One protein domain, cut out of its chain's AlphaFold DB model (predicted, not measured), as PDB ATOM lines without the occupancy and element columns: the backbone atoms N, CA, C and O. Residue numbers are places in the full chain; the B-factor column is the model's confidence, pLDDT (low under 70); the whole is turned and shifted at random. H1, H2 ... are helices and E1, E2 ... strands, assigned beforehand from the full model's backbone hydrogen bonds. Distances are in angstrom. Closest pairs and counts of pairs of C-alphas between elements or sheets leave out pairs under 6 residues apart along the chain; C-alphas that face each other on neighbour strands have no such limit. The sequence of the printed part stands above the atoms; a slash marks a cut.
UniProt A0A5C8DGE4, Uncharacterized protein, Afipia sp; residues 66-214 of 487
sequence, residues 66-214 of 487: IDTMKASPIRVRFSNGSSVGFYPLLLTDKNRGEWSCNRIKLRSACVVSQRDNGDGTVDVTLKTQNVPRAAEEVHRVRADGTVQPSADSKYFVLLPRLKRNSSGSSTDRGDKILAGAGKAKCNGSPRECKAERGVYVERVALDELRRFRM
ATOM      1  N   ILE A  66     145.814 165.535 149.320       46.59
ATOM      2  CA  ILE A  66     145.290 166.341 150.435       46.59
ATOM      3  C   ILE A  66     143.795 166.648 150.262       46.59
ATOM      4  O   ILE A  66     143.063 166.703 151.249       46.59
ATOM      5  N   ASP A  67     143.341 166.831 149.024       49.56
ATOM      6  CA  ASP A  67     141.940 167.111 148.701       49.56
ATOM      7  C   ASP A  67     141.136 165.804 148.574       49.56
ATOM      8  O   ASP A  67     140.011 165.680 149.052       49.56
ATOM      9  N   THR A  68     141.783 164.757 148.053       49.84
ATOM     10  CA  THR A  68     141.231 163.398 147.948       49.84
ATOM     11  C   THR A  68     140.817 162.803 149.293       49.84
ATOM     12  O   THR A  68     139.745 162.220 149.383       49.84
ATOM     13  N   MET A  69     141.641 162.923 150.338       56.38
ATOM     14  CA  MET A  69     141.309 162.349 151.655       56.38
ATOM     15  C   MET A  69     140.242 163.163 152.408       56.38
ATOM     16  O   MET A  69     139.697 162.675 153.397       56.38
ATOM     17  N   LYS A  70     139.942 164.387 151.945       50.38
ATOM     18  CA  LYS A  70     138.805 165.200 152.401       50.38
ATOM     19  C   LYS A  70     137.519 164.870 151.636       50.38
ATOM     20  O   LYS A  70     136.438 164.956 152.216       50.38
ATOM     21  N   ALA A  71     137.621 164.469 150.366       50.78
ATOM     22  CA  ALA A  71     136.505 163.865 149.648       50.78
ATOM     23  C   ALA A  71     136.062 162.582 150.376       50.78
ATOM     24  O   ALA A  71     136.879 161.766 150.806       50.78
ATOM     25  N   SER A  72     134.755 162.449 150.603       60.69
ATOM     26  CA  SER A  72     134.242 161.576 151.662       60.69
ATOM     27  C   SER A  72     134.556 160.087 151.443       60.69
ATOM     28  O   SER A  72     134.442 159.596 150.318       60.69
ATOM     29  N   PRO A  73     134.877 159.332 152.514       74.50
ATOM     30  CA  PRO A  73     135.094 157.893 152.422       74.50
ATOM     31  C   PRO A  73     133.827 157.188 151.930       74.50
ATOM     32  O   PRO A  73     132.712 157.483 152.374       74.50
ATOM     33  N   ILE A  74     134.003 156.216 151.039       80.56
ATOM     34  CA  ILE A  74     132.902 155.408 150.517       80.56
ATOM     35  C   ILE A  74     132.390 154.474 151.608       80.56
ATOM     36  O   ILE A  74     133.154 153.997 152.450       80.56
ATOM     37  N   ARG A  75     131.089 154.186 151.583       84.25
ATOM     38  CA  ARG A  75     130.458 153.220 152.481       84.25
ATOM     39  C   ARG A  75     130.116 151.962 151.692       84.25
ATOM     40  O   ARG A  75     129.365 152.043 150.723       84.25
ATOM     41  N   VAL A  76     130.665 150.833 152.123       83.81
ATOM     42  CA  VAL A  76     130.294 149.491 151.661       83.81
ATOM     43  C   VAL A  76     129.188 148.988 152.579       83.81
ATOM     44  O   VAL A  76     129.353 149.034 153.799       83.81
ATOM     45  N   ARG A  77     128.045 148.591 152.016       85.56
ATOM     46  CA  ARG A  77     126.871 148.100 152.759       85.56
ATOM     47  C   ARG A  77     126.682 146.611 152.502       85.56
ATOM     48  O   ARG A  77     126.788 146.191 151.357       85.56
ATOM     49  N   PHE A  78     126.362 145.862 153.548       85.94
ATOM     50  CA  PHE A  78     126.137 144.419 153.503       85.94
ATOM     51  C   PHE A  78     124.653 144.103 153.712       85.94
ATOM     52  O   PHE A  78     123.957 144.812 154.440       85.94
ATOM     53  N   SER A  79     124.185 143.005 153.125       81.38
ATOM     54  CA  SER A  79     122.834 142.440 153.275       81.38
ATOM     55  C   SER A  79     122.388 142.233 154.729       81.38
ATOM     56  O   SER A  79     121.206 142.373 155.029       81.38
ATOM     57  N   ASN A  80     123.318 142.000 155.660       79.12
ATOM     58  CA  ASN A  80     123.043 141.925 157.104       79.12
ATOM     59  C   ASN A  80     122.814 143.298 157.788       79.12
ATOM     60  O   ASN A  80     122.816 143.381 159.015       79.12
ATOM     61  N   GLY A  81     122.690 144.386 157.021       78.88
ATOM     62  CA  GLY A  81     122.488 145.753 157.514       78.88
ATOM     63  C   GLY A  81     123.754 146.460 158.016       78.88
ATOM     64  O   GLY A  81     123.720 147.666 158.273       78.88
ATOM     65  N   SER A  82     124.886 145.759 158.137       82.62
ATOM     66  CA  SER A  82     126.155 146.375 158.537       82.62
ATOM     67  C   SER A  82     126.765 147.223 157.414       82.62
ATOM     68  O   SER A  82     126.410 147.117 156.235       82.62
ATOM     69  N   SER A  83     127.702 148.108 157.768       83.88
ATOM     70  CA  SER A  83     128.461 148.864 156.773       83.88
ATOM     71  C   SER A  83     129.853 149.254 157.256       83.88
ATOM     72  O   SER A  83     130.057 149.510 158.443       83.88
ATOM     73  N   VAL A  84     130.803 149.333 156.322       84.62
ATOM     74  CA  VAL A  84     132.210 149.667 156.587       84.62
ATOM     75  C   VAL A  84     132.661 150.799 155.659       84.62
ATOM     76  O   VAL A  84     132.240 150.879 154.504       84.62
ATOM     77  N   GLY A  85     133.481 151.719 156.177       86.38
ATOM     78  CA  GLY A  85     133.994 152.873 155.433       86.38
ATOM     79  C   GLY A  85     135.396 152.649 154.862       86.38
ATOM     80  O   GLY A  85     136.259 152.121 155.565       86.38
ATOM     81  N   PHE A  86     135.650 153.117 153.637       83.50
ATOM     82  CA  PHE A  86     136.948 153.010 152.952       83.50
ATOM     83  C   PHE A  86     137.327 154.294 152.210       83.50
ATOM     84  O   PHE A  86     136.463 155.028 151.735       83.50
ATOM     85  N   TYR A  87     138.627 154.525 152.042       81.88
ATOM     86  CA  TYR A  87     139.165 155.496 151.091       81.88
ATOM     87  C   TYR A  87     139.513 154.774 149.775       81.88
ATOM     88  O   TYR A  87     140.355 153.870 149.804       81.88
ATOM     89  N   PRO A  88     138.876 155.122 148.637       79.69
ATOM     90  CA  PRO A  88     139.177 154.536 147.334       79.69
ATOM     91  C   PRO A  88     140.383 155.240 146.703       79.69
ATOM     92  O   PRO A  88     140.330 156.415 146.333       79.69
ATOM     93  N   LEU A  89     141.490 154.513 146.584       78.50
ATOM     94  CA  LEU A  89     142.787 155.053 146.200       78.50
ATOM     95  C   LEU A  89     143.284 154.455 144.882       78.50
ATOM     96  O   LEU A  89     143.092 153.273 144.607       78.50
ATOM     97  N   LEU A  90     143.948 155.292 144.088       77.12
ATOM     98  CA  LEU A  90     144.619 154.960 142.835       77.12
ATOM     99  C   LEU A  90     146.116 155.258 142.974       77.12
ATOM    100  O   LEU A  90     146.510 156.356 143.364       77.12
ATOM    101  N   LEU A  91     146.943 154.299 142.585       78.25
ATOM    102  CA  LEU A  91     148.390 154.398 142.480       78.25
ATOM    103  C   LEU A  91     148.769 154.584 141.000       78.25
ATOM    104  O   LEU A  91     148.296 153.851 140.134       78.25
ATOM    105  N   THR A  92     149.648 155.542 140.701       74.44
ATOM    106  CA  THR A  92     150.236 155.760 139.358       74.44
ATOM    107  C   THR A  92     151.750 155.967 139.439       74.44
ATOM    108  O   THR A  92     152.214 156.604 140.378       74.44
ATOM    109  N   ASP A  93     152.537 155.418 138.507       73.25
ATOM    110  CA  ASP A  93     153.992 155.637 138.503       73.25
ATOM    111  C   ASP A  93     154.289 157.096 138.109       73.25
ATOM    112  O   ASP A  93     153.619 157.661 137.240       73.25
ATOM    113  N   LYS A  94     155.280 157.725 138.747       70.69
ATOM    114  CA  LYS A  94     155.738 159.082 138.405       70.69
ATOM    115  C   LYS A  94     156.613 159.083 137.155       70.69
ATOM    116  O   LYS A  94     157.355 158.133 136.892       70.69
ATOM    117  N   ASN A  95     156.575 160.193 136.418       64.00
ATOM    118  CA  ASN A  95     157.458 160.403 135.275       64.00
ATOM    119  C   ASN A  95     158.927 160.442 135.724       64.00
ATOM    120  O   ASN A  95     159.256 160.935 136.804       64.00
ATOM    121  N   ARG A  96     159.842 159.950 134.879       52.78
ATOM    122  CA  ARG A  96     161.284 160.067 135.151       52.78
ATOM    123  C   ARG A  96     161.670 161.550 135.160       52.78
ATOM    124  O   ARG A  96     161.407 162.241 134.185       52.78
ATOM    125  N   GLY A  97     162.290 162.010 136.247       49.38
ATOM    126  CA  GLY A  97     162.633 163.422 136.466       49.38
ATOM    127  C   GLY A  97     161.699 164.147 137.444       49.38
ATOM    128  O   GLY A  97     162.121 165.120 138.059       49.38
ATOM    129  N   GLU A  98     160.484 163.644 137.693       42.53
ATOM    130  CA  GLU A  98     159.671 164.119 138.820       42.53
ATOM    131  C   GLU A  98     160.220 163.540 140.136       42.53
ATOM    132  O   GLU A  98     160.103 162.338 140.369       42.53
ATOM    133  N   TRP A  99     160.793 164.398 140.990       51.28
ATOM    134  CA  TRP A  99     161.066 164.185 142.426       51.28
ATOM    135  C   TRP A  99     161.477 162.746 142.813       51.28
ATOM    136  O   TRP A  99     160.662 161.931 143.256       51.28
ATOM    137  N   SER A 100     162.777 162.459 142.686       49.06
ATOM    138  CA  SER A 100     163.419 161.130 142.755       49.06
ATOM    139  C   SER A 100     163.166 160.291 144.020       49.06
ATOM    140  O   SER A 100     163.404 159.082 144.002       49.06
ATOM    141  N   CYS A 101     162.664 160.888 145.103       48.97
ATOM    142  CA  CYS A 101     162.546 160.251 146.415       48.97
ATOM    143  C   CYS A 101     161.409 159.219 146.556       48.97
ATOM    144  O   CYS A 101     161.355 158.558 147.588       48.97
ATOM    145  N   ASN A 102     160.488 159.085 145.592       60.62
ATOM    146  CA  ASN A 102     159.441 158.048 145.593       60.62
ATOM    147  C   ASN A 102     158.753 157.945 144.219       60.62
ATOM    148  O   ASN A 102     158.095 158.900 143.806       60.62
ATOM    149  N   ARG A 103     158.827 156.783 143.555       68.19
ATOM    150  CA  ARG A 103     158.213 156.526 142.238       68.19
ATOM    151  C   ARG A 103     156.692 156.392 142.226       68.19
ATOM    152  O   ARG A 103     156.113 156.493 141.148       68.19
ATOM    153  N   ILE A 104     156.042 156.177 143.365       72.75
ATOM    154  CA  ILE A 104     154.598 155.933 143.432       72.75
ATOM    155  C   ILE A 104     153.854 157.243 143.714       72.75
ATOM    156  O   ILE A 104     154.171 157.935 144.679       72.75
ATOM    157  N   LYS A 105     152.851 157.568 142.889       74.69
ATOM    158  CA  LYS A 105     151.947 158.718 143.050       74.69
ATOM    159  C   LYS A 105     150.548 158.285 143.467       74.69
ATOM    160  O   LYS A 105     149.939 157.468 142.776       74.69
ATOM    161  N   LEU A 106     150.022 158.874 144.538       73.81
ATOM    162  CA  LEU A 106     148.700 158.550 145.087       73.81
ATOM    163  C   LEU A 106     147.612 159.537 144.615       73.81
ATOM    164  O   LEU A 106     147.826 160.747 144.565       73.81
ATOM    165  N   ARG A 107     146.436 159.010 144.255       72.38
ATOM    166  CA  ARG A 107     145.258 159.731 143.732       72.38
ATOM    167  C   ARG A 107     143.960 159.093 144.252       72.38
ATOM    168  O   ARG A 107     143.999 158.014 144.838       72.38
ATOM    169  N   SER A 108     142.810 159.714 143.996       70.94
ATOM    170  CA  SER A 108     141.490 159.097 144.220       70.94
ATOM    171  C   SER A 108     141.146 158.092 143.114       70.94
ATOM    172  O   SER A 108     141.493 158.298 141.949       70.94
ATOM    173  N   ALA A 109     140.420 157.034 143.471       72.19
ATOM    174  CA  ALA A 109     139.785 156.115 142.530       72.19
ATOM    175  C   ALA A 109     138.272 156.364 142.451       72.19
ATOM    176  O   ALA A 109     137.649 156.732 143.446       72.19
ATOM    177  N   CYS A 110     137.673 156.132 141.284       73.62
ATOM    178  CA  CYS A 110     136.224 156.184 141.119       73.62
ATOM    179  C   CYS A 110     135.623 154.813 141.451       73.62
ATOM    180  O   CYS A 110     136.122 153.797 140.965       73.62
ATOM    181  N   VAL A 111     134.538 154.775 142.225       74.88
ATOM    182  CA  VAL A 111     133.725 153.558 142.386       74.88
ATOM    183  C   VAL A 111     132.747 153.473 141.223       74.88
ATOM    184  O   VAL A 111     132.019 154.430 140.969       74.88
ATOM    185  N   VAL A 112     132.735 152.337 140.529       75.75
ATOM    186  CA  VAL A 112     131.805 152.051 139.423       75.75
ATOM    187  C   VAL A 112     130.568 151.318 139.935       75.75
ATOM    188  O   VAL A 112     129.449 151.663 139.574       75.75
ATOM    189  N   SER A 113     130.761 150.325 140.805       79.06
ATOM    190  CA  SER A 113     129.675 149.514 141.356       79.06
ATOM    191  C   SER A 113     130.039 148.908 142.709       79.06
ATOM    192  O   SER A 113     131.216 148.734 143.032       79.06
ATOM    193  N   GLN A 114     129.012 148.543 143.474       87.75
ATOM    194  CA  GLN A 114     129.110 147.638 144.616       87.75
ATOM    195  C   GLN A 114     128.085 146.517 144.415       87.75
ATOM    196  O   GLN A 114     126.933 146.803 144.090       87.75
ATOM    197  N   ARG A 115     128.493 145.261 144.593       89.44
ATOM    198  CA  ARG A 115     127.642 144.077 144.433       89.44
ATOM    199  C   ARG A 115     127.760 143.197 145.670       89.44
ATOM    200  O   ARG A 115     128.835 142.674 145.934       89.44
ATOM    201  N   ASP A 116     126.669 143.023 146.409       86.06
ATOM    202  CA  ASP A 116     126.599 141.982 147.439       86.06
ATOM    203  C   ASP A 116     126.590 140.605 146.754       86.06
ATOM    204  O   ASP A 116     125.879 140.398 145.764       86.06
ATOM    205  N   ASN A 117     127.425 139.692 147.243       87.12
ATOM    206  CA  ASN A 117     127.602 138.355 146.685       87.12
ATOM    207  C   ASN A 117     126.693 137.304 147.353       87.12
ATOM    208  O   ASN A 117     126.647 136.166 146.890       87.12
ATOM    209  N   GLY A 118     125.980 137.655 148.430       81.19
ATOM    210  CA  GLY A 118     125.120 136.750 149.203       81.19
ATOM    211  C   GLY A 118     125.864 135.823 150.175       81.19
ATOM    212  O   GLY A 118     125.226 135.112 150.945       81.19
ATOM    213  N   ASP A 119     127.199 135.852 150.186       85.50
ATOM    214  CA  ASP A 119     128.086 135.038 151.035       85.50
ATOM    215  C   ASP A 119     128.670 135.822 152.234       85.50
ATOM    216  O   ASP A 119     129.636 135.398 152.871       85.50
ATOM    217  N   GLY A 120     128.112 137.003 152.531       83.25
ATOM    218  CA  GLY A 120     128.658 137.944 153.514       83.25
ATOM    219  C   GLY A 120     129.807 138.815 152.981       83.25
ATOM    220  O   GLY A 120     130.452 139.520 153.767       83.25
ATOM    221  N   THR A 121     130.066 138.791 151.669       89.44
ATOM    222  CA  THR A 121     131.034 139.666 150.996       89.44
ATOM    223  C   THR A 121     130.384 140.593 149.967       89.44
ATOM    224  O   THR A 121     129.316 140.316 149.426       89.44
ATOM    225  N   VAL A 122     131.045 141.721 149.699       88.25
ATOM    226  CA  VAL A 122     130.635 142.718 148.703       88.25
ATOM    227  C   VAL A 122     131.802 142.994 147.763       88.25
ATOM    228  O   VAL A 122     132.878 143.401 148.206       88.25
ATOM    229  N   ASP A 123     131.582 142.812 146.467       89.88
ATOM    230  CA  ASP A 123     132.532 143.157 145.414       89.88
ATOM    231  C   ASP A 123     132.391 144.640 145.050       89.88
ATOM    232  O   ASP A 123     131.318 145.117 144.676       89.88
ATOM    233  N   VAL A 124     133.487 145.387 145.175       86.12
ATOM    234  CA  VAL A 124     133.574 146.824 144.895       86.12
ATOM    235  C   VAL A 124     134.456 147.034 143.671       86.12
ATOM    236  O   VAL A 124     135.651 146.738 143.702       86.12
ATOM    237  N   THR A 125     133.876 147.568 142.599       84.25
ATOM    238  CA  THR A 125     134.578 147.809 141.331       84.25
ATOM    239  C   THR A 125     135.147 149.222 141.305       84.25
ATOM    240  O   THR A 125     134.402 150.198 141.444       84.25
ATOM    241  N   LEU A 126     136.460 149.339 141.100       79.88
ATOM    242  CA  LEU A 126     137.183 150.605 141.006       79.88
ATOM    243  C   LEU A 126     137.683 150.868 139.582       79.88
ATOM    244  O   LEU A 126     138.095 149.955 138.869       79.88
ATOM    245  N   LYS A 127     137.663 152.142 139.176       75.69
ATOM    246  CA  LYS A 127     138.112 152.618 137.861       75.69
ATOM    247  C   LYS A 127     138.789 153.980 137.966       75.69
ATOM    248  O   LYS A 127     138.631 154.719 138.938       75.69
ATOM    249  N   THR A 128     139.511 154.348 136.915       68.06
ATOM    250  CA  THR A 128     140.026 155.698 136.697       68.06
ATOM    251  C   THR A 128     139.704 156.161 135.284       68.06
ATOM    252  O   THR A 128     139.757 155.378 134.341       68.06
ATOM    253  N   GLN A 129     139.395 157.447 135.126       54.50
ATOM    254  CA  GLN A 129     139.263 158.073 133.805       54.50
ATOM    255  C   GLN A 129     140.632 158.429 133.189       54.50
ATOM    256  O   GLN A 129     140.710 158.730 132.005       54.50
ATOM    257  N   ASN A 130     141.712 158.402 133.983       53.06
ATOM    258  CA  ASN A 130     142.997 159.028 133.637       53.06
ATOM    259  C   ASN A 130     144.111 158.040 133.234       53.06
ATOM    260  O   ASN A 130     145.231 158.469 132.972       53.06
ATOM    261  N   VAL A 131     143.847 156.729 133.218       56.62
ATOM    262  CA  VAL A 131     144.840 155.701 132.853       56.62
ATOM    263  C   VAL A 131     144.190 154.719 131.870       56.62
ATOM    264  O   VAL A 131     143.555 153.766 132.313       56.62
ATOM    265  N   PRO A 132     144.361 154.896 130.543       48.22
ATOM    266  CA  PRO A 132     143.672 154.097 129.516       48.22
ATOM    267  C   PRO A 132     143.945 152.582 129.530       48.22
ATOM    268  O   PRO A 132     143.321 151.844 128.778       48.22
ATOM    269  N   ARG A 133     144.899 152.118 130.349       49.81
ATOM    270  CA  ARG A 133     145.259 150.700 130.531       49.81
ATOM    271  C   ARG A 133     145.001 150.162 131.943       49.81
ATOM    272  O   ARG A 133     145.217 148.977 132.169       49.81
ATOM    273  N   ALA A 134     144.563 150.998 132.887       57.09
ATOM    274  CA  ALA A 134     144.079 150.503 134.171       57.09
ATOM    275  C   ALA A 134     142.646 150.015 133.949       57.09
ATOM    276  O   ALA A 134     141.710 150.815 133.886       57.09
ATOM    277  N   ALA A 135     142.506 148.703 133.759       64.12
ATOM    278  CA  ALA A 135     141.210 148.045 133.704       64.12
ATOM    279  C   ALA A 135     140.424 148.286 135.005       64.12
ATOM    280  O   ALA A 135     140.975 148.729 136.014       64.12
ATOM    281  N   GLU A 136     139.130 147.983 134.980       75.88
ATOM    282  CA  GLU A 136     138.330 147.958 136.200       75.88
ATOM    283  C   GLU A 136     138.865 146.860 137.132       75.88
ATOM    284  O   GLU A 136     138.923 145.693 136.748       75.88
ATOM    285  N   GLU A 137     139.293 147.227 138.343       81.31
ATOM    286  CA  GLU A 137     139.749 146.269 139.357       81.31
ATOM    287  C   GLU A 137     138.631 146.048 140.381       81.31
ATOM    288  O   GLU A 137     138.082 146.997 140.947       81.31
ATOM    289  N   VAL A 138     138.297 144.782 140.630       84.06
ATOM    290  CA  VAL A 138     137.306 144.386 141.637       84.06
ATOM    291  C   VAL A 138     138.021 144.023 142.937       84.06
ATOM    292  O   VAL A 138     138.954 143.218 142.945       84.06
ATOM    293  N   HIS A 139     137.569 144.602 144.045       85.88
ATOM    294  CA  HIS A 139     138.030 144.290 145.395       85.88
ATOM    295  C   HIS A 139     136.890 143.667 146.193       85.88
ATOM    296  O   HIS A 139     135.830 144.276 146.323       85.88
ATOM    297  N   ARG A 140     137.112 142.486 146.771       88.56
ATOM    298  CA  ARG A 140     136.116 141.815 147.613       88.56
ATOM    299  C   ARG A 140     136.267 142.264 149.059       88.56
ATOM    300  O   ARG A 140     137.355 142.189 149.623       88.56
ATOM    301  N   VAL A 141     135.185 142.725 149.670       87.88
ATOM    302  CA  VAL A 141     135.171 143.273 151.030       87.88
ATOM    303  C   VAL A 141     134.299 142.398 151.926       87.88
ATOM    304  O   VAL A 141     133.218 141.986 151.519       87.88
ATOM    305  N   ARG A 142     134.748 142.117 153.150       86.75
ATOM    306  CA  ARG A 142     133.982 141.427 154.201       86.75
ATOM    307  C   ARG A 142     133.390 142.409 155.215       86.75
ATOM    308  O   ARG A 142     133.906 143.513 155.395       86.75
ATOM    309  N   ALA A 143     132.345 141.977 155.923       82.50
ATOM    310  CA  ALA A 143     131.658 142.776 156.947       82.50
ATOM    311  C   ALA A 143     132.544 143.178 158.151       82.50
ATOM    312  O   ALA A 143     132.249 144.153 158.836       82.50
ATOM    313  N   ASP A 144     133.654 142.470 158.389       78.94
ATOM    314  CA  ASP A 144     134.683 142.813 159.383       78.94
ATOM    315  C   ASP A 144     135.625 143.953 158.923       78.94
ATOM    316  O   ASP A 144     136.429 144.458 159.708       78.94
ATOM    317  N   GLY A 145     135.522 144.372 157.657       76.31
ATOM    318  CA  GLY A 145     136.386 145.355 157.007       76.31
ATOM    319  C   GLY A 145     137.614 144.773 156.301       76.31
ATOM    320  O   GLY A 145     138.417 145.541 155.766       76.31
ATOM    321  N   THR A 146     137.767 143.447 156.259       80.56
ATOM    322  CA  THR A 146     138.845 142.780 155.520       80.56
ATOM    323  C   THR A 146     138.623 142.955 154.017       80.56
ATOM    324  O   THR A 146     137.580 142.568 153.490       80.56
ATOM    325  N   VAL A 147     139.618 143.497 153.307       80.25
ATOM    326  CA  VAL A 147     139.615 143.573 151.837       80.25
ATOM    327  C   VAL A 147     140.507 142.473 151.289       80.25
ATOM    328  O   VAL A 147     141.686 142.393 151.625       80.25
ATOM    329  N   GLN A 148     139.953 141.657 150.404       76.62
ATOM    330  CA  GLN A 148     140.698 140.775 149.524       76.62
ATOM    331  C   GLN A 148     140.874 141.509 148.185       76.62
ATOM    332  O   GLN A 148     139.895 141.673 147.448       76.62
ATOM    333  N   PRO A 149     142.077 142.019 147.865       65.31
ATOM    334  CA  PRO A 149     142.335 142.539 146.529       65.31
ATOM    335  C   PRO A 149     142.225 141.401 145.506       65.31
ATOM    336  O   PRO A 149     142.541 140.252 145.819       65.31
ATOM    337  N   SER A 150     141.811 141.718 144.276       67.38
ATOM    338  CA  SER A 150     142.010 140.798 143.151       67.38
ATOM    339  C   SER A 150     143.493 140.425 143.042       67.38
ATOM    340  O   SER A 150     144.358 141.271 143.279       67.38
ATOM    341  N   ALA A 151     143.794 139.186 142.645       58.69
ATOM    342  CA  ALA A 151     145.167 138.723 142.420       58.69
ATOM    343  C   ALA A 151     145.921 139.576 141.379       58.69
ATOM    344  O   ALA A 151     147.145 139.662 141.415       58.69
ATOM    345  N   ASP A 152     145.183 140.242 140.486       60.03
ATOM    346  CA  ASP A 152     145.717 141.150 139.475       60.03
ATOM    347  C   ASP A 152     145.700 142.630 139.872       60.03
ATOM    348  O   ASP A 152     146.148 143.461 139.079       60.03
ATOM    349  N   SER A 153     145.213 142.970 141.071       67.56
ATOM    350  CA  SER A 153     145.064 144.357 141.511       67.56
ATOM    351  C   SER A 153     146.420 145.033 141.705       67.56
ATOM    352  O   SER A 153     147.195 144.700 142.605       67.56
ATOM    353  N   LYS A 154     146.711 146.000 140.834       70.62
ATOM    354  CA  LYS A 154     147.986 146.725 140.789       70.62
ATOM    355  C   LYS A 154     147.763 148.195 141.105       70.62
ATOM    356  O   LYS A 154     148.504 148.764 141.911       70.62
ATOM    357  N   TYR A 155     146.744 148.792 140.495       74.06
ATOM    358  CA  TYR A 155     146.535 150.235 140.498       74.06
ATOM    359  C   TYR A 155     145.636 150.707 141.634       74.06
ATOM    360  O   TYR A 155     145.849 151.810 142.132       74.06
ATOM    361  N   PHE A 156     144.662 149.912 142.074       76.62
ATOM    362  CA  PHE A 156     143.654 150.379 143.020       76.62
ATOM    363  C   PHE A 156     143.834 149.790 144.427       76.62
ATOM    364  O   PHE A 156     144.396 148.711 144.616       76.62
ATOM    365  N   VAL A 157     143.406 150.534 145.453       80.31
ATOM    366  CA  VAL A 157     143.372 150.068 146.849       80.31
ATOM    367  C   VAL A 157     142.166 150.653 147.582       80.31
ATOM    368  O   VAL A 157     141.933 151.859 147.551       80.31
ATOM    369  N   LEU A 158     141.446 149.808 148.321       81.12
ATOM    370  CA  LEU A 158     140.494 150.230 149.348       81.12
ATOM    371  C   LEU A 158     141.192 150.256 150.708       81.12
ATOM    372  O   LEU A 158     141.404 149.209 151.317       81.12
ATOM    373  N   LEU A 159     141.558 151.442 151.194       80.88
ATOM    374  CA  LEU A 159     142.147 151.598 152.527       80.88
ATOM    375  C   LEU A 159     141.018 151.711 153.572       80.88
ATOM    376  O   LEU A 159     140.216 152.643 153.465       80.88
ATOM    377  N   PRO A 160     140.927 150.828 154.589       82.31
ATOM    378  CA  PRO A 160     139.895 150.928 155.619       82.31
ATOM    379  C   PRO A 160     139.972 152.267 156.349       82.31
ATOM    380  O   PRO A 160     141.041 152.646 156.836       82.31
ATOM    381  N   ARG A 161     138.834 152.965 156.452       82.50
ATOM    382  CA  ARG A 161     138.739 154.284 157.087       82.50
ATOM    383  C   ARG A 161     139.237 154.238 158.528       82.50
ATOM    384  O   ARG A 161     140.064 155.048 158.925       82.50
ATOM    385  N   LEU A 162     138.742 153.278 159.305       80.56
ATOM    386  CA  LEU A 162     139.087 153.129 160.714       80.56
ATOM    387  C   LEU A 162     140.168 152.063 160.902       80.56
ATOM    388  O   LEU A 162     140.086 150.960 160.365       80.56
ATOM    389  N   LYS A 163     141.163 152.379 161.731       72.50
ATOM    390  CA  LYS A 163     142.088 151.411 162.317       72.50
ATOM    391  C   LYS A 163     141.747 151.246 163.794       72.50
ATOM    392  O   LYS A 163     141.935 152.189 164.558       72.50
ATOM    393  N   ARG A 164     141.309 150.054 164.204       68.25
ATOM    394  CA  ARG A 164     141.292 149.672 165.626       68.25
ATOM    395  C   ARG A 164     142.723 149.414 166.097       68.25
ATOM    396  O   ARG A 164     143.509 148.801 165.369       68.25
ATOM    397  N   ASN A 165     143.073 149.895 167.282       62.31
ATOM    398  CA  ASN A 165     144.311 149.526 167.966       62.31
ATOM    399  C   ASN A 165     144.060 148.405 168.994       62.31
ATOM    400  O   ASN A 165     142.932 147.946 169.174       62.31
ATOM    401  N   SER A 166     145.120 147.956 169.668       50.22
ATOM    402  CA  SER A 166     145.058 146.898 170.686       50.22
ATOM    403  C   SER A 166     144.229 147.265 171.923       50.22
ATOM    404  O   SER A 166     143.747 146.365 172.599       50.22
ATOM    405  N   SER A 167     144.015 148.556 172.203       58.47
ATOM    406  CA  SER A 167     143.128 149.037 173.273       58.47
ATOM    407  C   SER A 167     141.678 149.261 172.810       58.47
ATOM    408  O   SER A 167     140.909 149.917 173.503       58.47
ATOM    409  N   GLY A 168     141.303 148.784 171.617       60.16
ATOM    410  CA  GLY A 168     139.945 148.874 171.068       60.16
ATOM    411  C   GLY A 168     139.534 150.251 170.529       60.16
ATOM    412  O   GLY A 168     138.516 150.351 169.838       60.16
ATOM    413  N   SER A 169     140.319 151.307 170.766       69.62
ATOM    414  CA  SER A 169     140.030 152.631 170.218       69.62
ATOM    415  C   SER A 169     140.300 152.675 168.712       69.62
ATOM    416  O   SER A 169     141.157 151.968 168.174       69.62
ATOM    417  N   SER A 170     139.503 153.475 168.002       75.00
ATOM    418  CA  SER A 170     139.562 153.587 166.543       75.00
ATOM    419  C   SER A 170     140.164 154.926 166.133       75.00
ATOM    420  O   SER A 170     139.697 155.971 166.570       75.00
ATOM    421  N   THR A 171     141.177 154.897 165.272       76.38
ATOM    422  CA  THR A 171     141.743 156.092 164.634       76.38
ATOM    423  C   THR A 171     141.322 156.129 163.172       76.38
ATOM    424  O   THR A 171     141.434 155.116 162.477       76.38
ATOM    425  N   ASP A 172     140.878 157.285 162.687       79.06
ATOM    426  CA  ASP A 172     140.667 157.496 161.259       79.06
ATOM    427  C   ASP A 172     142.027 157.591 160.539       79.06
ATOM    428  O   ASP A 172     142.907 158.378 160.907       79.06
ATOM    429  N   ARG A 173     142.236 156.737 159.533       76.25
ATOM    430  CA  ARG A 173     143.477 156.712 158.752       76.25
ATOM    431  C   ARG A 173     143.617 157.949 157.871       76.25
ATOM    432  O   ARG A 173     144.744 158.398 157.677       76.25
ATOM    433  N   GLY A 174     142.513 158.502 157.370       74.81
ATOM    434  CA  GLY A 174     142.511 159.731 156.585       74.81
ATOM    435  C   GLY A 174     142.930 160.922 157.430       74.81
ATOM    436  O   GLY A 174     143.879 161.613 157.063       74.81
ATOM    437  N   ASP A 175     142.334 161.079 158.612       74.50
ATOM    438  CA  ASP A 175     142.721 162.140 159.550       74.50
ATOM    439  C   ASP A 175     144.183 161.999 159.983       74.50
ATOM    440  O   ASP A 175     144.904 162.991 160.053       74.50
ATOM    441  N   LYS A 176     144.679 160.772 160.200       73.25
ATOM    442  CA  LYS A 176     146.101 160.531 160.503       73.25
ATOM    443  C   LYS A 176     147.028 160.948 159.352       73.25
ATOM    444  O   LYS A 176     148.070 161.557 159.599       73.25
ATOM    445  N   ILE A 177     146.667 160.617 158.110       72.44
ATOM    446  CA  ILE A 177     147.415 160.988 156.897       72.44
ATOM    447  C   ILE A 177     147.422 162.519 156.722       72.44
ATOM    448  O   ILE A 177     148.483 163.113 156.516       72.44
ATOM    449  N   LEU A 178     146.269 163.172 156.896       68.31
ATOM    450  CA  LEU A 178     146.107 164.626 156.801       68.31
ATOM    451  C   LEU A 178     146.788 165.382 157.955       68.31
ATOM    452  O   LEU A 178     147.428 166.404 157.720       68.31
ATOM    453  N   ALA A 179     146.742 164.869 159.185       67.31
ATOM    454  CA  ALA A 179     147.465 165.432 160.327       67.31
ATOM    455  C   ALA A 179     148.990 165.345 160.144       67.31
ATOM    456  O   ALA A 179     149.723 166.199 160.643       67.31
ATOM    457  N   GLY A 180     149.478 164.357 159.381       61.59
ATOM    458  CA  GLY A 180     150.862 164.312 158.909       61.59
ATOM    459  C   GLY A 180     151.248 165.550 158.091       61.59
ATOM    460  O   GLY A 180     152.320 166.109 158.313       61.59
ATOM    461  N   ALA A 181     150.350 166.045 157.226       59.94
ATOM    462  CA  ALA A 181     150.561 167.259 156.427       59.94
ATOM    463  C   ALA A 181     150.899 168.480 157.294       59.94
ATOM    464  O   ALA A 181     151.786 169.262 156.961       59.94
ATOM    465  N   GLY A 182     150.197 168.631 158.422       55.25
ATOM    466  CA  GLY A 182     150.388 169.748 159.352       55.25
ATOM    467  C   GLY A 182     151.715 169.711 160.116       55.25
ATOM    468  O   GLY A 182     152.124 170.732 160.658       55.25
ATOM    469  N   LYS A 183     152.406 168.560 160.145       59.91
ATOM    470  CA  LYS A 183     153.682 168.373 160.860       59.91
ATOM    471  C   LYS A 183     154.924 168.608 159.996       59.91
ATOM    472  O   LYS A 183     156.032 168.623 160.530       59.91
ATOM    473  N   ALA A 184     154.770 168.793 158.685       59.56
ATOM    474  CA  ALA A 184     155.882 169.148 157.811       59.56
ATOM    475  C   ALA A 184     156.320 170.601 158.080       59.56
ATOM    476  O   ALA A 184     155.626 171.552 157.706       59.56
ATOM    477  N   LYS A 185     157.471 170.761 158.748       60.19
ATOM    478  CA  LYS A 185     158.169 172.048 158.869       60.19
ATOM    479  C   LYS A 185     158.694 172.441 157.487       60.19
ATOM    480  O   LYS A 185     159.430 171.663 156.894       60.19
ATOM    481  N   CYS A 186     158.327 173.630 157.025       63.09
ATOM    482  CA  CYS A 186     158.794 174.229 155.779       63.09
ATOM    483  C   CYS A 186     159.107 175.704 156.032       63.09
ATOM    484  O   CYS A 186     158.323 176.382 156.698       63.09
ATOM    485  N   ASN A 187     160.222 176.180 155.475       60.28
ATOM    486  CA  ASN A 187     160.701 177.561 155.600       60.28
ATOM    487  C   ASN A 187     160.758 178.293 154.238       60.28
ATOM    488  O   ASN A 187     161.444 179.303 154.116       60.28
ATOM    489  N   GLY A 188     160.094 177.756 153.207       68.88
ATOM    490  CA  GLY A 188     160.049 178.311 151.851       68.88
ATOM    491  C   GLY A 188     158.786 179.125 151.555       68.88
ATOM    492  O   GLY A 188     157.994 179.451 152.442       68.88
ATOM    493  N   SER A 189     158.568 179.428 150.277       69.81
ATOM    494  CA  SER A 189     157.344 180.077 149.798       69.81
ATOM    495  C   SER A 189     156.095 179.210 150.046       69.81
ATOM    496  O   SER A 189     156.188 177.980 150.124       69.81
ATOM    497  N   PRO A 190     154.877 179.795 150.071       71.88
ATOM    498  CA  PRO A 190     153.638 179.030 150.232       71.88
ATOM    499  C   PRO A 190     153.467 177.887 149.215       71.88
ATOM    500  O   PRO A 190     152.857 176.864 149.531       71.88
ATOM    501  N   ARG A 191     154.030 178.034 148.006       65.06
ATOM    502  CA  ARG A 191     153.999 177.018 146.943       65.06
ATOM    503  C   ARG A 191     154.956 175.858 147.221       65.06
ATOM    504  O   ARG A 191     154.550 174.707 147.071       65.06
ATOM    505  N   GLU A 192     156.182 176.148 147.646       64.75
ATOM    506  CA  GLU A 192     157.159 175.127 148.055       64.75
ATOM    507  C   GLU A 192     156.642 174.367 149.277       64.75
ATOM    508  O   GLU A 192     156.554 173.141 149.247       64.75
ATOM    509  N   CYS A 193     156.127 175.078 150.282       66.44
ATOM    510  CA  CYS A 193     155.510 174.451 151.447       66.44
ATOM    511  C   CYS A 193     154.270 173.617 151.103       66.44
ATOM    512  O   CYS A 193     154.036 172.589 151.740       66.44
ATOM    513  N   LYS A 194     153.476 173.995 150.089       66.94
ATOM    514  CA  LYS A 194     152.388 173.138 149.588       66.94
ATOM    515  C   LYS A 194     152.941 171.841 148.980       66.94
ATOM    516  O   LYS A 194     152.410 170.769 149.271       66.94
ATOM    517  N   ALA A 195     154.002 171.926 148.176       65.31
ATOM    518  CA  ALA A 195     154.633 170.767 147.546       65.31
ATOM    519  C   ALA A 195     155.271 169.818 148.578       65.31
ATOM    520  O   ALA A 195     154.970 168.623 148.570       65.31
ATOM    521  N   GLU A 196     156.064 170.341 149.519       65.31
ATOM    522  CA  GLU A 196     156.684 169.561 150.601       65.31
ATOM    523  C   GLU A 196     155.642 168.861 151.481       65.31
ATOM    524  O   GLU A 196     155.770 167.669 151.780       65.31
ATOM    525  N   ARG A 197     154.561 169.567 151.845       69.56
ATOM    526  CA  ARG A 197     153.419 168.967 152.553       69.56
ATOM    527  C   ARG A 197     152.803 167.837 151.735       69.56
ATOM    528  O   ARG A 197     152.590 166.761 152.283       69.56
ATOM    529  N   GLY A 198     152.574 168.034 150.436       67.19
ATOM    530  CA  GLY A 198     152.075 166.993 149.533       67.19
ATOM    531  C   GLY A 198     152.944 165.729 149.532       67.19
ATOM    532  O   GLY A 198     152.419 164.628 149.703       67.19
ATOM    533  N   VAL A 199     154.269 165.887 149.433       69.12
ATOM    534  CA  VAL A 199     155.242 164.780 149.502       69.12
ATOM    535  C   VAL A 199     155.192 164.066 150.859       69.12
ATOM    536  O   VAL A 199     155.203 162.834 150.907       69.12
ATOM    537  N   TYR A 200     155.088 164.807 151.964       70.44
ATOM    538  CA  TYR A 200     154.981 164.218 153.302       70.44
ATOM    539  C   TYR A 200     153.693 163.396 153.464       70.44
ATOM    540  O   TYR A 200     153.737 162.280 153.986       70.44
ATOM    541  N   VAL A 201     152.551 163.912 152.995       70.94
ATOM    542  CA  VAL A 201     151.257 163.206 153.040       70.94
ATOM    543  C   VAL A 201     151.301 161.939 152.194       70.94
ATOM    544  O   VAL A 201     150.848 160.891 152.646       70.94
ATOM    545  N   GLU A 202     151.898 162.005 151.003       72.44
ATOM    546  CA  GLU A 202     152.066 160.849 150.120       72.44
ATOM    547  C   GLU A 202     152.928 159.758 150.761       72.44
ATOM    548  O   GLU A 202     152.546 158.588 150.733       72.44
ATOM    549  N   ARG A 203     154.027 160.135 151.427       71.88
ATOM    550  CA  ARG A 203     154.846 159.200 152.208       71.88
ATOM    551  C   ARG A 203     154.034 158.526 153.318       71.88
ATOM    552  O   ARG A 203     154.011 157.304 153.390       71.88
ATOM    553  N   VAL A 204     153.326 159.300 154.149       73.25
ATOM    554  CA  VAL A 204     152.522 158.751 155.264       73.25
ATOM    555  C   VAL A 204     151.386 157.854 154.762       73.25
ATOM    556  O   VAL A 204     151.089 156.832 155.382       73.25
ATOM    557  N   ALA A 205     150.762 158.199 153.636       74.38
ATOM    558  CA  ALA A 205     149.725 157.379 153.027       74.38
ATOM    559  C   ALA A 205     150.285 156.062 152.470       74.38
ATOM    560  O   ALA A 205     149.679 155.012 152.677       74.38
ATOM    561  N   LEU A 206     151.457 156.088 151.828       74.56
ATOM    562  CA  LEU A 206     152.134 154.876 151.363       74.56
ATOM    563  C   LEU A 206     152.606 153.998 152.527       74.56
ATOM    564  O   LEU A 206     152.442 152.785 152.454       74.56
ATOM    565  N   ASP A 207     153.073 154.578 153.633       74.75
ATOM    566  CA  ASP A 207     153.380 153.835 154.861       74.75
ATOM    567  C   ASP A 207     152.126 153.143 155.443       74.75
ATOM    568  O   ASP A 207     152.166 151.973 155.828       74.75
ATOM    569  N   GLU A 208     150.966 153.808 155.467       74.62
ATOM    570  CA  GLU A 208     149.707 153.164 155.881       74.62
ATOM    571  C   GLU A 208     149.210 152.101 154.881       74.62
ATOM    572  O   GLU A 208     148.633 151.097 155.308       74.62
ATOM    573  N   LEU A 209     149.476 152.267 153.581       74.56
ATOM    574  CA  LEU A 209     149.189 151.266 152.546       74.56
ATOM    575  C   LEU A 209     150.104 150.037 152.656       74.56
ATOM    576  O   LEU A 209     149.612 148.920 152.509       74.56
ATOM    577  N   ARG A 210     151.393 150.206 152.980       74.62
ATOM    578  CA  ARG A 210     152.330 149.104 153.281       74.62
ATOM    579  C   ARG A 210     151.839 148.295 154.481       74.62
ATOM    580  O   ARG A 210     151.666 147.086 154.368       74.62
ATOM    581  N   ARG A 211     151.448 148.971 155.575       71.44
ATOM    582  CA  ARG A 211     150.823 148.341 156.767       71.44
ATOM    583  C   ARG A 211     149.532 147.587 156.459       71.44
ATOM    584  O   ARG A 211     149.130 146.736 157.245       71.44
ATOM    585  N   PHE A 212     148.832 147.967 155.392       71.81
ATOM    586  CA  PHE A 212     147.591 147.324 154.983       71.81
ATOM    587  C   PHE A 212     147.825 146.136 154.042       71.81
ATOM    588  O   PHE A 212     147.183 145.104 154.207       71.81
ATOM    589  N   ARG A 213     148.761 146.261 153.092       71.06
ATOM    590  CA  ARG A 213     149.160 145.180 152.176       71.06
ATOM    591  C   ARG A 213     149.971 144.084 152.869       71.06
ATOM    592  O   ARG A 213     149.927 142.944 152.424       71.06
ATOM    593  N   MET A 214     150.665 144.417 153.957       71.50
ATOM    594  CA  MET A 214     151.436 143.475 154.764       71.50
ATOM    595  C   MET A 214     150.993 143.516 156.239       71.50
ATOM    596  O   MET A 214     151.679 144.085 157.093       71.50
TER     597      MET A 214
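What this domain is: This is residues 66 to 214 of the 487 residues of an uncharacterized protein of Afipia sp (UniProt A0A5C8DGE4). Two small twisted four-strand sheets, E1 E2 E3 E8 and E4 E5 E6 E7, lie face to face as a sandwich, and a helical hairpin of H1 and H2 joins the first sheet, H2 packing on it with residues 199 to 213. A small strand hairpin, E9 and E10, lies between E8 and H1 along the chain. The printed part has 149 residues with ten named strands followed by two named helices, a mixed class. The first sheet is branched at E2; the second has the order E4 E5 E6 E7, and both are antiparallel. The whole is compact, with a radius of gyration of the C-alphas of 16.4 A and spans of 54 by 42 by 25 A.

Where its parts are: In the branched sheet, E2 covers residues 83 to 93 and is 32.1 A long, E1 residues 74 to 77, E3 residues 104 to 108 and E8 residues 156 to 160. C-alpha 74 is at (132.902, 155.408, 150.517). The second sheet holds E4, residues 110 to 116, 18.3 A; E5, residues 121 to 127, 19.8 A; E6, residues 137 to 142, 16.6 A; and E7, residues 147 to 149. E9 is residues 162 to 164 and E10 residues 170 to 172. H1 is residues 173 to 182, 14.8 A, and H2 residues 190 to 213, 34.2 A, ending at C-alpha 213 (149.160, 145.180, 152.176).

How they stand to each other: E1 and E3 lie on one side of E2, and E8 on the other side. N 74 and O 86 of E1 and E2 are 2.8 A apart, N 90 and O 107 of E2 and E3 2.8 A, and N 87 and O 159 of E2 and E8 2.8 A, each within hydrogen-bond range. The two sheets' planes stand 15 degrees apart; the closest C-alphas of E6 and E8, Glu 137 and Phe 156, are 6.7 A apart. In the meander E4 E5 E6 E7, each strand the antiparallel neighbour of the one before, N 112 and O 125 are 2.9 A apart, N 124 and O 139 2.8 A, and N 148 and O 140 2.8 A. In the hairpin E9 and E10, N 163 and O 171 are 2.8 A apart. H2 is on the branched sheet; its closest C-alphas with E3 are Glu 202 and Leu 106, 6.5 A. H1 only grazes that sheet, with residues 173 to 174. H2, with residues 197 to 208 alone, touches H1, opposite ways at a shallow tilt of 30 degrees; the closest C-alphas are Ala 181 and Arg 197, 5.1 A. Every O i to N i+4 pair is within hydrogen-bond range in H2, and 4 of 6 in H1.

The domain as a whole: The C-alphas farthest apart, Gly 118 and Asn 187, are 54.5 A apart. The printed part has no cut, and no link is long. Mean pLDDT of the printed part is 71.5, with 56 residues under 70, among them 95 to 103 and 178 to 189.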